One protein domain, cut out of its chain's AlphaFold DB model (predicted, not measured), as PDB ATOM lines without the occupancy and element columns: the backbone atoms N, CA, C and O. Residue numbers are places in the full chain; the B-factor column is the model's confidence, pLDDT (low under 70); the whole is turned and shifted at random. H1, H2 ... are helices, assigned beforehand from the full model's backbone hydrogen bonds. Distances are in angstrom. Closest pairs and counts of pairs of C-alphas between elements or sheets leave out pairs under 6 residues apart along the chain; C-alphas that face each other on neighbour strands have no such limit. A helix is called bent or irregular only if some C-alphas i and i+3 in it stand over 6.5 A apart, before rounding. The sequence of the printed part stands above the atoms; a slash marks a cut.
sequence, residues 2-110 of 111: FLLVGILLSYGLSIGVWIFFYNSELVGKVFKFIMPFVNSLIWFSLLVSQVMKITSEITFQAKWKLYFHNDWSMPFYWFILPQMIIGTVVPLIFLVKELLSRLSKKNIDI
ATOM      1  N   PHE A   2     184.535  90.611 112.241       57.50
ATOM      2  CA  PHE A   2     184.651  89.914 113.539       57.50
ATOM      3  C   PHE A   2     184.275  90.756 114.771       57.50
ATOM      4  O   PHE A   2     183.625  90.244 115.677       57.50
ATOM      5  N   LEU A   3     184.598  92.055 114.778       58.69
ATOM      6  CA  LEU A   3     184.242  92.958 115.881       58.69
ATOM      7  C   LEU A   3     182.719  93.110 116.044       58.69
ATOM      8  O   LEU A   3     182.203  93.065 117.153       58.69
ATOM      9  N   LEU A   4     181.995  93.241 114.928       61.06
ATOM     10  CA  LEU A   4     180.546  93.457 114.914       61.06
ATOM     11  C   LEU A   4     179.782  92.193 115.336       61.06
ATOM     12  O   LEU A   4     178.790  92.274 116.052       61.06
ATOM     13  N   VAL A   5     180.293  91.025 114.939       68.88
ATOM     14  CA  VAL A   5     179.794  89.716 115.383       68.88
ATOM     15  C   VAL A   5     180.078  89.500 116.871       68.88
ATOM     16  O   VAL A   5     179.192  89.058 117.593       68.88
ATOM     17  N   GLY A   6     181.268  89.872 117.355       64.62
ATOM     18  CA  GLY A   6     181.606  89.819 118.782       64.62
ATOM     19  C   GLY A   6     180.706  90.720 119.632       64.62
ATOM     20  O   GLY A   6     180.187  90.284 120.655       64.62
ATOM     21  N   ILE A   7     180.443  91.937 119.156       64.56
ATOM     22  CA  ILE A   7     179.470  92.885 119.715       64.56
ATOM     23  C   ILE A   7     178.080  92.236 119.770       64.56
ATOM     24  O   ILE A   7     177.536  92.051 120.856       64.56
ATOM     25  N   LEU A   8     177.530  91.794 118.638       66.56
ATOM     26  CA  LEU A   8     176.194  91.191 118.582       66.56
ATOM     27  C   LEU A   8     176.050  89.954 119.472       66.56
ATOM     28  O   LEU A   8     175.041  89.824 120.158       66.56
ATOM     29  N   LEU A   9     177.055  89.076 119.507       68.06
ATOM     30  CA  LEU A   9     177.052  87.911 120.389       68.06
ATOM     31  C   LEU A   9     177.118  88.331 121.857       68.06
ATOM     32  O   LEU A   9     176.330  87.839 122.652       68.06
ATOM     33  N   SER A  10     177.989  89.270 122.223       66.44
ATOM     34  CA  SER A  10     178.138  89.701 123.618       66.44
ATOM     35  C   SER A  10     176.884  90.379 124.183       66.44
ATOM     36  O   SER A  10     176.526  90.125 125.331       66.44
ATOM     37  N   TYR A  11     176.170  91.191 123.397       70.44
ATOM     38  CA  TYR A  11     174.929  91.824 123.865       70.44
ATOM     39  C   TYR A  11     173.711  90.919 123.678       70.44
ATOM     40  O   TYR A  11     172.883  90.813 124.580       70.44
ATOM     41  N   GLY A  12     173.609  90.237 122.535       71.44
ATOM     42  CA  GLY A  12     172.497  89.345 122.216       71.44
ATOM     43  C   GLY A  12     172.435  88.130 123.137       71.44
ATOM     44  O   GLY A  12     171.351  87.784 123.603       71.44
ATOM     45  N   LEU A  13     173.586  87.532 123.478       71.56
ATOM     46  CA  LEU A  13     173.642  86.439 124.451       71.56
ATOM     47  C   LEU A  13     173.272  86.924 125.848       71.56
ATOM     48  O   LEU A  13     172.465  86.272 126.495       71.56
ATOM     49  N   SER A  14     173.784  88.071 126.301       72.00
ATOM     50  CA  SER A  14     173.413  88.607 127.617       72.00
ATOM     51  C   SER A  14     171.913  88.876 127.724       72.00
ATOM     52  O   SER A  14     171.289  88.479 128.705       72.00
ATOM     53  N   ILE A  15     171.312  89.494 126.703       74.25
ATOM     54  CA  ILE A  15     169.863  89.727 126.656       74.25
ATOM     55  C   ILE A  15     169.108  88.392 126.638       74.25
ATOM     56  O   ILE A  15     168.184  88.206 127.425       74.25
ATOM     57  N   GLY A  16     169.518  87.447 125.787       77.50
ATOM     58  CA  GLY A  16     168.896  86.125 125.689       77.50
ATOM     59  C   GLY A  16     168.960  85.336 127.000       77.50
ATOM     60  O   GLY A  16     167.959  84.752 127.408       77.50
ATOM     61  N   VAL A  17     170.097  85.385 127.700       80.06
ATOM     62  CA  VAL A  17     170.285  84.773 129.022       80.06
ATOM     63  C   VAL A  17     169.348  85.405 130.043       80.06
ATOM     64  O   VAL A  17     168.690  84.675 130.777       80.06
ATOM     65  N   TRP A  18     169.225  86.735 130.067       76.38
ATOM     66  CA  TRP A  18     168.305  87.417 130.979       76.38
ATOM     67  C   TRP A  18     166.837  87.104 130.682       76.38
ATOM     68  O   TRP A  18     166.076  86.836 131.610       76.38
ATOM     69  N   ILE A  19     166.440  87.072 129.407       80.75
ATOM     70  CA  ILE A  19     165.080  86.697 128.992       80.75
ATOM     71  C   ILE A  19     164.779  85.254 129.405       80.75
ATOM     72  O   ILE A  19     163.745  84.993 130.019       80.75
ATOM     73  N   PHE A  20     165.686  84.319 129.116       83.38
ATOM     74  CA  PHE A  20     165.536  82.923 129.518       83.38
ATOM     75  C   PHE A  20     165.469  82.783 131.042       83.38
ATOM     76  O   PHE A  20     164.576  82.120 131.563       83.38
ATOM     77  N   PHE A  21     166.361  83.457 131.770       83.94
ATOM     78  CA  PHE A  21     166.412  83.439 133.229       83.94
ATOM     79  C   PHE A  21     165.117  83.964 133.863       83.94
ATOM     80  O   PHE A  21     164.588  83.334 134.778       83.94
ATOM     81  N   TYR A  22     164.565  85.076 133.364       79.38
ATOM     82  CA  TYR A  22     163.321  85.642 133.892       79.38
ATOM     83  C   TYR A  22     162.074  84.837 133.514       79.38
ATOM     84  O   TYR A  22     161.167  84.732 134.343       79.38
ATOM     85  N   ASN A  23     162.045  84.217 132.332       81.19
ATOM     86  CA  ASN A  23     160.910  83.409 131.872       81.19
ATOM     87  C   ASN A  23     160.946  81.956 132.367       81.19
ATOM     88  O   ASN A  23     159.914  81.296 132.387       81.19
ATOM     89  N   SER A  24     162.103  81.453 132.792       81.81
ATOM     90  CA  SER A  24     162.249  80.072 133.255       81.81
ATOM     91  C   SER A  24     161.565  79.840 134.603       81.81
ATOM     92  O   SER A  24     161.780  80.587 135.560       81.81
ATOM     93  N   GLU A  25     160.777  78.772 134.714       82.44
ATOM     94  CA  GLU A  25     160.166  78.332 135.978       82.44
ATOM     95  C   GLU A  25     161.182  77.700 136.944       82.44
ATOM     96  O   GLU A  25     160.919  77.603 138.140       82.44
ATOM     97  N   LEU A  26     162.370  77.334 136.448       78.44
ATOM     98  CA  LEU A  26     163.425  76.678 137.230       78.44
ATOM     99  C   LEU A  26     164.050  77.599 138.285       78.44
ATOM    100  O   LEU A  26     164.655  77.128 139.245       78.44
ATOM    101  N   VAL A  27     163.932  78.917 138.108       81.00
ATOM    102  CA  VAL A  27     164.542  79.904 138.998       81.00
ATOM    103  C   VAL A  27     163.482  80.488 139.926       81.00
ATOM    104  O   VAL A  27     162.510  81.109 139.490       81.00
ATOM    105  N   GLY A  28     163.693  80.336 141.234       81.25
ATOM    106  CA  GLY A  28     162.801  80.891 142.247       81.25
ATOM    107  C   GLY A  28     162.679  82.418 142.165       81.25
ATOM    108  O   GLY A  28     163.633  83.126 141.838       81.25
ATOM    109  N   LYS A  29     161.503  82.949 142.530       80.62
ATOM    110  CA  LYS A  29     161.200  84.397 142.500       80.62
ATOM    111  C   LYS A  29     162.220  85.240 143.277       80.62
ATOM    112  O   LYS A  29     162.591  86.318 142.825       80.62
ATOM    113  N   VAL A  30     162.708  84.729 144.410       78.19
ATOM    114  CA  VAL A  30     163.729  85.394 145.239       78.19
ATOM    115  C   VAL A  30     165.057  85.521 144.490       78.19
ATOM    116  O   VAL A  30     165.657  86.591 144.474       78.19
ATOM    117  N   PHE A  31     165.487  84.466 143.794       82.06
ATOM    118  CA  PHE A  31     166.708  84.502 142.989       82.06
ATOM    119  C   PHE A  31     166.597  85.500 141.834       82.06
ATOM    120  O   PHE A  31     167.516  86.287 141.616       82.06
ATOM    121  N   LYS A  32     165.450  85.538 141.147       80.62
ATOM    122  CA  LYS A  32     165.183  86.513 140.074       80.62
ATOM    123  C   LYS A  32     165.242  87.966 140.553       80.62
ATOM    124  O   LYS A  32     165.625  88.848 139.786       80.62
ATOM    125  N   PHE A  33     164.874  88.200 141.811       78.50
ATOM    126  CA  PHE A  33     164.931  89.510 142.453       78.50
ATOM    127  C   PHE A  33     166.360  89.902 142.852       78.50
ATOM    128  O   PHE A  33     166.760  91.041 142.640       78.50
ATOM    129  N   ILE A  34     167.135  88.972 143.419       81.25
ATOM    130  CA  ILE A  34     168.491  89.243 143.932       81.25
ATOM    131  C   ILE A  34     169.513  89.371 142.796       81.25
ATOM    132  O   ILE A  34     170.454  90.159 142.889       81.25
ATOM    133  N   MET A  35     169.336  88.621 141.709       82.00
ATOM    134  CA  MET A  35     170.364  88.486 140.680       82.00
ATOM    135  C   MET A  35     170.785  89.803 139.994       82.00
ATOM    136  O   MET A  35     171.984  89.991 139.788       82.00
ATOM    137  N   PRO A  36     169.883  90.764 139.707       80.19
ATOM    138  CA  PRO A  36     170.276  92.095 139.234       80.19
ATOM    139  C   PRO A  36     171.219  92.835 140.177       80.19
ATOM    140  O   PRO A  36     172.137  93.515 139.724       80.19
ATOM    141  N   PHE A  37     171.026  92.693 141.491       80.75
ATOM    142  CA  PHE A  37     171.887  93.326 142.489       80.75
ATOM    143  C   PHE A  37     173.264  92.671 142.525       80.75
ATOM    144  O   PHE A  37     174.271  93.373 142.568       80.75
ATOM    145  N   VAL A  38     173.323  91.340 142.445       84.62
ATOM    146  CA  VAL A  38     174.593  90.600 142.367       84.62
ATOM    147  C   VAL A  38     175.362  90.999 141.109       84.62
ATOM    148  O   VAL A  38     176.544  91.332 141.186       84.62
ATOM    149  N   ASN A  39     174.682  91.039 139.962       82.69
ATOM    150  CA  ASN A  39     175.288  91.454 138.704       82.69
ATOM    151  C   ASN A  39     175.772  92.916 138.766       82.69
ATOM    152  O   ASN A  39     176.900  93.202 138.370       82.69
ATOM    153  N   SER A  40     174.981  93.822 139.355       80.19
ATOM    154  CA  SER A  40     175.391  95.206 139.636       80.19
ATOM    155  C   SER A  40     176.693  95.281 140.417       80.19
ATOM    156  O   SER A  40     177.604  96.014 140.039       80.19
ATOM    157  N   LEU A  41     176.791  94.499 141.491       84.06
ATOM    158  CA  LEU A  41     177.918  94.543 142.410       84.06
ATOM    159  C   LEU A  41     179.212  94.079 141.732       84.06
ATOM    160  O   LEU A  41     180.256  94.708 141.903       84.06
ATOM    161  N   ILE A  42     179.126  93.038 140.897       84.50
ATOM    162  CA  ILE A  42     180.247  92.557 140.081       84.50
ATOM    163  C   ILE A  42     180.725  93.663 139.140       84.50
ATOM    164  O   ILE A  42     181.898  94.039 139.181       84.50
ATOM    165  N   TRP A  43     179.834  94.236 138.330       78.62
ATOM    166  CA  TRP A  43     180.241  95.258 137.368       78.62
ATOM    167  C   TRP A  43     180.723  96.546 138.031       78.62
ATOM    168  O   TRP A  43     181.690  97.151 137.569       78.62
ATOM    169  N   PHE A  44     180.111  96.936 139.149       80.56
ATOM    170  CA  PHE A  44     180.558  98.075 139.939       80.56
ATOM    171  C   PHE A  44     181.955  97.843 140.523       80.56
ATOM    172  O   PHE A  44     182.795  98.737 140.464       80.56
ATOM    173  N   SER A  45     182.256  96.636 141.017       82.25
ATOM    174  CA  SER A  45     183.602  96.308 141.505       82.25
ATOM    175  C   SER A  45     184.663  96.406 140.400       82.25
ATOM    176  O   SER A  45     185.742  96.960 140.625       82.25
ATOM    177  N   LEU A  46     184.334  95.959 139.183       79.69
ATOM    178  CA  LEU A  46     185.210  96.074 138.017       79.69
ATOM    179  C   LEU A  46     185.412  97.538 137.608       79.69
ATOM    180  O   LEU A  46     186.540  97.944 137.337       79.69
ATOM    181  N   LEU A  47     184.345  98.342 137.620       76.62
ATOM    182  CA  LEU A  47     184.402  99.787 137.392       76.62
ATOM    183  C   LEU A  47     185.327 100.473 138.407       76.62
ATOM    184  O   LEU A  47     186.242 101.190 138.008       76.62
ATOM    185  N   VAL A  48     185.136 100.218 139.703       81.50
ATOM    186  CA  VAL A  48     185.965 100.795 140.772       81.50
ATOM    187  C   VAL A  48     187.426 100.376 140.623       81.50
ATOM    188  O   VAL A  48     188.309 101.224 140.712       81.50
ATOM    189  N   SER A  49     187.699  99.101 140.338       82.44
ATOM    190  CA  SER A  49     189.063  98.607 140.113       82.44
ATOM    191  C   SER A  49     189.765  99.349 138.968       82.44
ATOM    192  O   SER A  49     190.922  99.751 139.103       82.44
ATOM    193  N   GLN A  50     189.052  99.600 137.867       75.12
ATOM    194  CA  GLN A  50     189.586 100.334 136.720       75.12
ATOM    195  C   GLN A  50     189.818 101.810 137.046       75.12
ATOM    196  O   GLN A  50     190.880 102.345 136.733       75.12
ATOM    197  N   VAL A  51     188.872 102.454 137.737       75.88
ATOM    198  CA  VAL A  51     189.031 103.841 138.197       75.88
ATOM    199  C   VAL A  51     190.246 103.967 139.115       75.88
ATOM    200  O   VAL A  51     191.069 104.846 138.889       75.88
ATOM    201  N   MET A  52     190.410 103.063 140.084       80.12
ATOM    202  CA  MET A  52     191.550 103.062 141.010       80.12
ATOM    203  C   MET A  52     192.892 102.896 140.291       80.12
ATOM    204  O   MET A  52     193.854 103.589 140.607       80.12
ATOM    205  N   LYS A  53     192.954 102.013 139.288       76.50
ATOM    206  CA  LYS A  53     194.160 101.816 138.473       76.50
ATOM    207  C   LYS A  53     194.528 103.066 137.668       76.50
ATOM    208  O   LYS A  53     195.702 103.364 137.478       76.50
ATOM    209  N   ILE A  54     193.531 103.807 137.194       71.88
ATOM    210  CA  ILE A  54     193.748 105.060 136.467       71.88
ATOM    211  C   ILE A  54     194.175 106.180 137.421       71.88
ATOM    212  O   ILE A  54     195.067 106.965 137.096       71.88
ATOM    213  N   THR A  55     193.546 106.282 138.593       74.06
ATOM    214  CA  THR A  55     193.859 107.336 139.566       74.06
ATOM    215  C   THR A  55     195.212 107.132 140.237       74.06
ATOM    216  O   THR A  55     195.819 108.128 140.626       74.06
ATOM    217  N   SER A  56     195.718 105.894 140.313       78.88
ATOM    218  CA  SER A  56     197.071 105.603 140.803       78.88
ATOM    219  C   SER A  56     198.187 106.062 139.864       78.88
ATOM    220  O   SER A  56     199.323 106.216 140.309       78.88
ATOM    221  N   GLU A  57     197.899 106.300 138.582       80.12
ATOM    222  CA  GLU A  57     198.907 106.837 137.670       80.12
ATOM    223  C   GLU A  57     199.172 108.315 137.951       80.12
ATOM    224  O   GLU A  57     198.257 109.120 138.120       80.12
ATOM    225  N   ILE A  58     200.445 108.699 137.967       76.62
ATOM    226  CA  ILE A  58     200.856 110.047 138.387       76.62
ATOM    227  C   ILE A  58     200.932 110.993 137.182       76.62
ATOM    228  O   ILE A  58     200.641 112.184 137.294       76.62
ATOM    229  N   THR A  59     201.267 110.472 135.998       81.50
ATOM    230  CA  THR A  59     201.477 111.296 134.800       81.50
ATOM    231  C   THR A  59     200.226 111.373 133.931       81.50
ATOM    232  O   THR A  59     199.516 110.386 133.722       81.50
ATOM    233  N   PHE A  60     199.975 112.556 133.362       75.31
ATOM    234  CA  PHE A  60     198.892 112.754 132.395       75.31
ATOM    235  C   PHE A  60     199.019 111.803 131.197       75.31
ATOM    236  O   PHE A  60     198.027 111.230 130.763       75.31
ATOM    237  N   GLN A  61     200.241 111.568 130.710       74.56
ATOM    238  CA  GLN A  61     200.499 110.667 129.587       74.56
ATOM    239  C   GLN A  61     200.161 109.202 129.918       74.56
ATOM    240  O   GLN A  61     199.576 108.516 129.081       74.56
ATOM    241  N   ALA A  62     200.454 108.728 131.135       70.62
ATOM    242  CA  ALA A  62     200.064 107.386 131.577       70.62
ATOM    243  C   ALA A  62     198.540 107.252 131.736       70.62
ATOM    244  O   ALA A  62     197.962 106.278 131.252       70.62
ATOM    245  N   LYS A  63     197.870 108.266 132.306       70.94
ATOM    246  CA  LYS A  63     196.398 108.321 132.379       70.94
ATOM    247  C   LYS A  63     195.766 108.310 130.992       70.94
ATOM    248  O   LYS A  63     194.871 107.514 130.735       70.94
ATOM    249  N   TRP A  64     196.255 109.152 130.084       69.31
ATOM    250  CA  TRP A  64     195.769 109.240 128.706       69.31
ATOM    251  C   TRP A  64     195.930 107.912 127.964       69.31
ATOM    252  O   TRP A  64     195.001 107.450 127.300       69.31
ATOM    253  N   LYS A  65     197.080 107.250 128.145       72.19
ATOM    254  CA  LYS A  65     197.332 105.922 127.587       72.19
ATOM    255  C   LYS A  65     196.361 104.882 128.147       72.19
ATOM    256  O   LYS A  65     195.835 104.092 127.377       72.19
ATOM    257  N   LEU A  66     196.070 104.908 129.448       68.12
ATOM    258  CA  LEU A  66     195.084 104.013 130.063       68.12
ATOM    259  C   LEU A  66     193.646 104.288 129.619       68.12
ATOM    260  O   LEU A  66     192.897 103.335 129.454       68.12
ATOM    261  N   TYR A  67     193.255 105.548 129.417       66.12
ATOM    262  CA  TYR A  67     191.904 105.896 128.972       66.12
ATOM    263  C   TYR A  67     191.659 105.510 127.512       66.12
ATOM    264  O   TYR A  67     190.631 104.911 127.193       66.12
ATOM    265  N   PHE A  68     192.604 105.819 126.621       65.69
ATOM    266  CA  PHE A  68     192.333 105.831 125.183       65.69
ATOM    267  C   PHE A  68     193.223 104.913 124.342       65.69
ATOM    268  O   PHE A  68     192.920 104.735 123.169       65.69
ATOM    269  N   HIS A  69     194.346 104.408 124.861       63.56
ATOM    270  CA  HIS A  69     195.359 103.686 124.063       63.56
ATOM    271  C   HIS A  69     195.818 102.372 124.713       63.56
ATOM    272  O   HIS A  69     196.840 101.804 124.325       63.56
ATOM    273  N   ASN A  70     195.094 101.890 125.719       60.50
ATOM    274  CA  ASN A  70     195.275 100.548 126.237       60.50
ATOM    275  C   ASN A  70     194.251  99.669 125.525       60.50
ATOM    276  O   ASN A  70     193.059  99.964 125.583       60.50
ATOM    277  N   ASP A  71     194.686  98.576 124.903       59.53
ATOM    278  CA  ASP A  71     193.803  97.632 124.195       59.53
ATOM    279  C   ASP A  71     192.668  97.088 125.086       59.53
ATOM    280  O   ASP A  71     191.684  96.544 124.596       59.53
ATOM    281  N   TRP A  72     192.779  97.275 126.405       55.03
ATOM    282  CA  TRP A  72     191.801  96.901 127.425       55.03
ATOM    283  C   TRP A  72     190.803  98.006 127.816       55.03
ATOM    284  O   TRP A  72     189.758  97.690 128.388       55.03
ATOM    285  N   SER A  73     191.055  99.280 127.496       59.84
ATOM    286  CA  SER A  73     190.113 100.374 127.788       59.84
ATOM    287  C   SER A  73     188.972 100.447 126.774       59.84
ATOM    288  O   SER A  73     187.840 100.779 127.117       59.84
ATOM    289  N   MET A  74     189.222 100.042 125.531       61.53
ATOM    290  CA  MET A  74     188.188  99.957 124.503       61.53
ATOM    291  C   MET A  74     187.145  98.868 124.841       61.53
ATOM    292  O   MET A  74     185.958  99.185 124.880       61.53
ATOM    293  N   PRO A  75     187.526  97.643 125.256       62.34
ATOM    294  CA  PRO A  75     186.601  96.677 125.844       62.34
ATOM    295  C   PRO A  75     185.855  97.181 127.085       62.34
ATOM    296  O   PRO A  75     184.707  96.808 127.301       62.34
ATOM    297  N   PHE A  76     186.471  98.029 127.908       63.94
ATOM    298  CA  PHE A  76     185.828  98.575 129.101       63.94
ATOM    299  C   PHE A  76     184.607  99.442 128.752       63.94
ATOM    300  O   PHE A  76     183.497  99.170 129.211       63.94
ATOM    301  N   TYR A  77     184.778 100.439 127.881       66.50
ATOM    302  CA  TYR A  77     183.669 101.307 127.466       66.50
ATOM    303  C   TYR A  77     182.624 100.573 126.632       66.50
ATOM    304  O   TYR A  77     181.437 100.876 126.722       66.50
ATOM    305  N   TRP A  78     183.059  99.599 125.834       68.69
ATOM    306  CA  TRP A  78     182.170  98.893 124.927       68.69
ATOM    307  C   TRP A  78     181.441  97.738 125.607       68.69
ATOM    308  O   TRP A  78     180.261  97.555 125.359       68.69
ATOM    309  N   PHE A  79     182.067  96.976 126.498       68.12
ATOM    310  CA  PHE A  79     181.415  95.816 127.111       68.12
ATOM    311  C   PHE A  79     180.924  96.100 128.525       68.12
ATOM    312  O   PHE A  79     179.776  95.793 128.821       68.12
ATOM    313  N   ILE A  80     181.724  96.725 129.393       68.94
ATOM    314  CA  ILE A  80     181.347  96.870 130.809       68.94
ATOM    315  C   ILE A  80     180.161  97.820 130.976       68.94
ATOM    316  O   ILE A  80     179.178  97.472 131.626       68.94
ATOM    317  N   LEU A  81     180.217  98.993 130.346       70.69
ATOM    318  CA  LEU A  81     179.165 100.008 130.461       70.69
ATOM    319  C   LEU A  81     177.803  99.512 129.941       70.69
ATOM    320  O   LEU A  81     176.817  99.598 130.677       70.69
ATOM    321  N   PRO A  82     177.699  98.926 128.735       75.06
ATOM    322  CA  PRO A  82     176.421  98.396 128.273       75.06
ATOM    323  C   PRO A  82     175.957  97.161 129.050       75.06
ATOM    324  O   PRO A  82     174.754  97.004 129.241       75.06
ATOM    325  N   GLN A  83     176.864  96.311 129.552       73.12
ATOM    326  CA  GLN A  83     176.481  95.182 130.415       73.12
ATOM    327  C   GLN A  83     175.973  95.652 131.783       73.12
ATOM    328  O   GLN A  83     175.029  95.063 132.304       73.12
ATOM    329  N   MET A  84     176.500  96.754 132.327       75.00
ATOM    330  CA  MET A  84     175.893  97.425 133.482       75.00
ATOM    331  C   MET A  84     174.476  97.903 133.160       75.00
ATOM    332  O   MET A  84     173.560  97.710 133.954       75.00
ATOM    333  N   ILE A  85     174.250  98.499 131.991       75.81
ATOM    334  CA  ILE A  85     172.916  98.994 131.627       75.81
ATOM    335  C   ILE A  85     171.934  97.825 131.444       75.81
ATOM    336  O   ILE A  85     170.886  97.789 132.092       75.81
ATOM    337  N   ILE A  86     172.278  96.848 130.604       76.56
ATOM    338  CA  ILE A  86     171.409  95.714 130.256       76.56
ATOM    339  C   ILE A  86     171.226  94.771 131.444       76.56
ATOM    340  O   ILE A  86     170.126  94.289 131.684       76.56
ATOM    341  N   GLY A  87     172.297  94.490 132.179       72.50
ATOM    342  CA  GLY A  87     172.297  93.486 133.234       72.50
ATOM    343  C   GLY A  87     171.925  94.013 134.618       72.50
ATOM    344  O   GLY A  87     171.744  93.208 135.530       72.50
ATOM    345  N   THR A  88     171.815  95.330 134.794       74.31
ATOM    346  CA  THR A  88     171.486  95.932 136.092       74.31
ATOM    347  C   THR A  88     170.362  96.943 135.970       74.31
ATOM    348  O   THR A  88     169.319  96.772 136.596       74.31
ATOM    349  N   VAL A  89     170.547  97.993 135.165       78.19
ATOM    350  CA  VAL A  89     169.602  99.121 135.118       78.19
ATOM    351  C   VAL A  89     168.246  98.675 134.580       78.19
ATOM    352  O   VAL A  89     167.222  98.941 135.206       78.19
ATOM    353  N   VAL A  90     168.231  97.950 133.459       78.50
ATOM    354  CA  VAL A  90     166.989  97.467 132.844       78.50
ATOM    355  C   VAL A  90     166.215  96.534 133.796       78.50
ATOM    356  O   VAL A  90     165.057  96.839 134.088       78.50
ATOM    357  N   PRO A  91     166.817  95.467 134.363       76.69
ATOM    358  CA  PRO A  91     166.145  94.615 135.339       76.69
ATOM    359  C   PRO A  91     165.643  95.361 136.579       76.69
ATOM    360  O   PRO A  91     164.528  95.100 137.027       76.69
ATOM    361  N   LEU A  92     166.412  96.318 137.114       79.81
ATOM    362  CA  LEU A  92     165.987  97.126 138.261       79.81
ATOM    363  C   LEU A  92     164.761  97.986 137.939       79.81
ATOM    364  O   LEU A  92     163.852  98.073 138.763       79.81
ATOM    365  N   ILE A  93     164.691  98.586 136.747       81.62
ATOM    366  CA  ILE A  93     163.513  99.355 136.317       81.62
ATOM    367  C   ILE A  93     162.277  98.451 136.256       81.62
ATOM    368  O   ILE A  93     161.218  98.830 136.760       81.62
ATOM    369  N   PHE A  94     162.404  97.251 135.680       78.31
ATOM    370  CA  PHE A  94     161.309  96.278 135.652       78.31
ATOM    371  C   PHE A  94     160.868  95.876 137.063       78.31
ATOM    372  O   PHE A  94     159.671  95.857 137.345       78.31
ATOM    373  N   LEU A  95     161.827  95.645 137.961       78.31
ATOM    374  CA  LEU A  95     161.583  95.305 139.360       78.31
ATOM    375  C   LEU A  95     160.800  96.401 140.094       78.31
ATOM    376  O   LEU A  95     159.795  96.123 140.747       78.31
ATOM    377  N   VAL A  96     161.245  97.656 139.966       81.62
ATOM    378  CA  VAL A  96     160.602  98.821 140.588       81.62
ATOM    379  C   VAL A  96     159.197  99.010 140.026       81.62
ATOM    380  O   VAL A  96     158.254  99.209 140.791       81.62
ATOM    381  N   LYS A  97     159.028  98.885 138.706       82.50
ATOM    382  CA  LYS A  97     157.717  98.977 138.055       82.50
ATOM    383  C   LYS A  97     156.756  97.896 138.555       82.50
ATOM    384  O   LYS A  97     155.592  98.193 138.824       82.50
ATOM    385  N   GLU A  98     157.230  96.662 138.716       82.19
ATOM    386  CA  GLU A  98     156.413  95.571 139.248       82.19
ATOM    387  C   GLU A  98     156.051  95.790 140.725       82.19
ATOM    388  O   GLU A  98     154.901  95.572 141.116       82.19
ATOM    389  N   LEU A  99     156.988  96.291 141.536       81.94
ATOM    390  CA  LEU A  99     156.738  96.622 142.939       81.94
ATOM    391  C   LEU A  99     155.672  97.721 143.077       81.94
ATOM    392  O   LEU A  99     154.717  97.559 143.835       81.94
ATOM    393  N   LEU A 100     155.797  98.803 142.301       83.62
ATOM    394  CA  LEU A 100     154.839  99.912 142.284       83.62
ATOM    395  C   LEU A 100     153.442  99.453 141.846       83.62
ATOM    396  O   LEU A 100     152.450  99.842 142.458       83.62
ATOM    397  N   SER A 101     153.353  98.578 140.838       84.25
ATOM    398  CA  SER A 101     152.073  98.011 140.397       84.25
ATOM    399  C   SER A 101     151.397  97.176 141.491       84.25
ATOM    400  O   SER A 101     150.186  97.286 141.689       84.25
ATOM    401  N   ARG A 102     152.165  96.374 142.240       82.12
ATOM    402  CA  ARG A 102     151.640  95.577 143.362       82.12
ATOM    403  C   ARG A 102     151.183  96.450 144.529       82.12
ATOM    404  O   ARG A 102     150.137  96.169 145.106       82.12
ATOM    405  N   LEU A 103     151.939  97.499 144.858       81.25
ATOM    406  CA  LEU A 103     151.575  98.456 145.907       81.25
ATOM    407  C   LEU A 103     150.299  99.227 145.548       81.25
ATOM    408  O   LEU A 103     149.419  99.366 146.389       81.25
ATOM    409  N   SER A 104     150.168  99.655 144.290       80.00
ATOM    410  CA  SER A 104     148.962 100.328 143.799       80.00
ATOM    411  C   SER A 104     147.724  99.430 143.873       80.00
ATOM    412  O   SER A 104     146.703  99.880 144.378       80.00
ATOM    413  N   LYS A 105     147.813  98.157 143.457       74.38
ATOM    414  CA  LYS A 105     146.693  97.204 143.591       74.38
ATOM    415  C   LYS A 105     146.298  96.972 145.047       74.38
ATOM    416  O   LYS A 105     145.123  97.023 145.373       74.38
ATOM    417  N   LYS A 106     147.285  96.792 145.928       73.62
ATOM    418  CA  LYS A 106     147.034  96.560 147.353       73.62
ATOM    419  C   LYS A 106     146.343  97.747 148.036       73.62
ATOM    420  O   LYS A 106     145.594  97.518 148.969       73.62
ATOM    421  N   ASN A 107     146.583  98.981 147.586       62.62
ATOM    422  CA  ASN A 107     145.878 100.161 148.099       62.62
ATOM    423  C   ASN A 107     144.429 100.271 147.596       62.62
ATOM    424  O   ASN A 107     143.612 100.832 148.310       62.62
ATOM    425  N   ILE A 108     144.117  99.754 146.404       61.50
ATOM    426  CA  ILE A 108     142.753  99.777 145.844       61.50
ATOM    427  C   ILE A 108     141.855  98.740 146.536       61.50
ATOM    428  O   ILE A 108     140.679  98.995 146.731       61.50
ATOM    429  N   ASP A 109     142.409  97.600 146.958       59.41
ATOM    430  CA  ASP A 109     141.645  96.541 147.640       59.41
ATOM    431  C   ASP A 109     141.336  96.847 149.130       59.41
ATOM    432  O   ASP A 109     140.744  96.014 149.815       59.41
ATOM    433  N   ILE A 110     141.789  97.991 149.666       59.06
ATOM    434  CA  ILE A 110     141.618  98.392 151.081       59.06
ATOM    435  C   ILE A 110     140.535  99.486 151.253       59.06
ATOM    436  O   ILE A 110     140.121  99.738 152.387       59.06
TER     437      ILE A 110
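What this domain is: This is residues 2 to 110 of the 111 residues of an uncharacterized protein of Desulfosporosinus sp. Sb-LF (UniProt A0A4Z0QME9). H1 and H2 pack on H4a, the first arm of the long helix H4, in an up-and-down bundle, each running against the one before; short H3 is at one end, and residues 96 to 110 stick out at the other. The 109 printed residues, all helix in class, hold H1 to H4 in order. The whole is loose, radius of gyration of the C-alphas 18.6 A, spanning 64 by 33 by 20 A.

Where its parts are: H4, residues 73 to 108, by its hydrogen bonds one helix, is bent: C-alphas 87 and 90 are 6.6 A apart. Its arms are H4a, residues 73 to 87, and H4b, residues 90 to 108, 27.6 A, ending at C-alpha 108 (142.753, 99.777, 145.844). H1, residues 2 to 23, 30.7 A, begins at C-alpha 2 (184.651, 89.914, 113.539). H2, residues 29 to 55, 40.0 A, is only just irregular: C-alphas 33 and 36 are 6.8 A apart. H3 is residues 60 to 68.

How they stand to each other: H4a touches H2 at residues 36 to 47 alone, closest C-alphas Met 84 and Trp 43, 6.2 A, opposite ways. H4a touches H1 at residues 10 to 18 alone, closest C-alphas Ile 86 and Ile 15, 7.2 A. H2 and H3 form a hairpin, closest C-alphas Ile 54 and Lys 63, 5.9 A. O i to N i+4 pairs are all within hydrogen-bond range in H3 and H4b, 17 of 18 in H1, 21 of 23 in H2, 9 of 11 in H4a.

The domain as a whole: The printed part has no cut; its three links are tight. Mean pLDDT is 74.5 over the printed part; residues 66 to 80 are among those under 70.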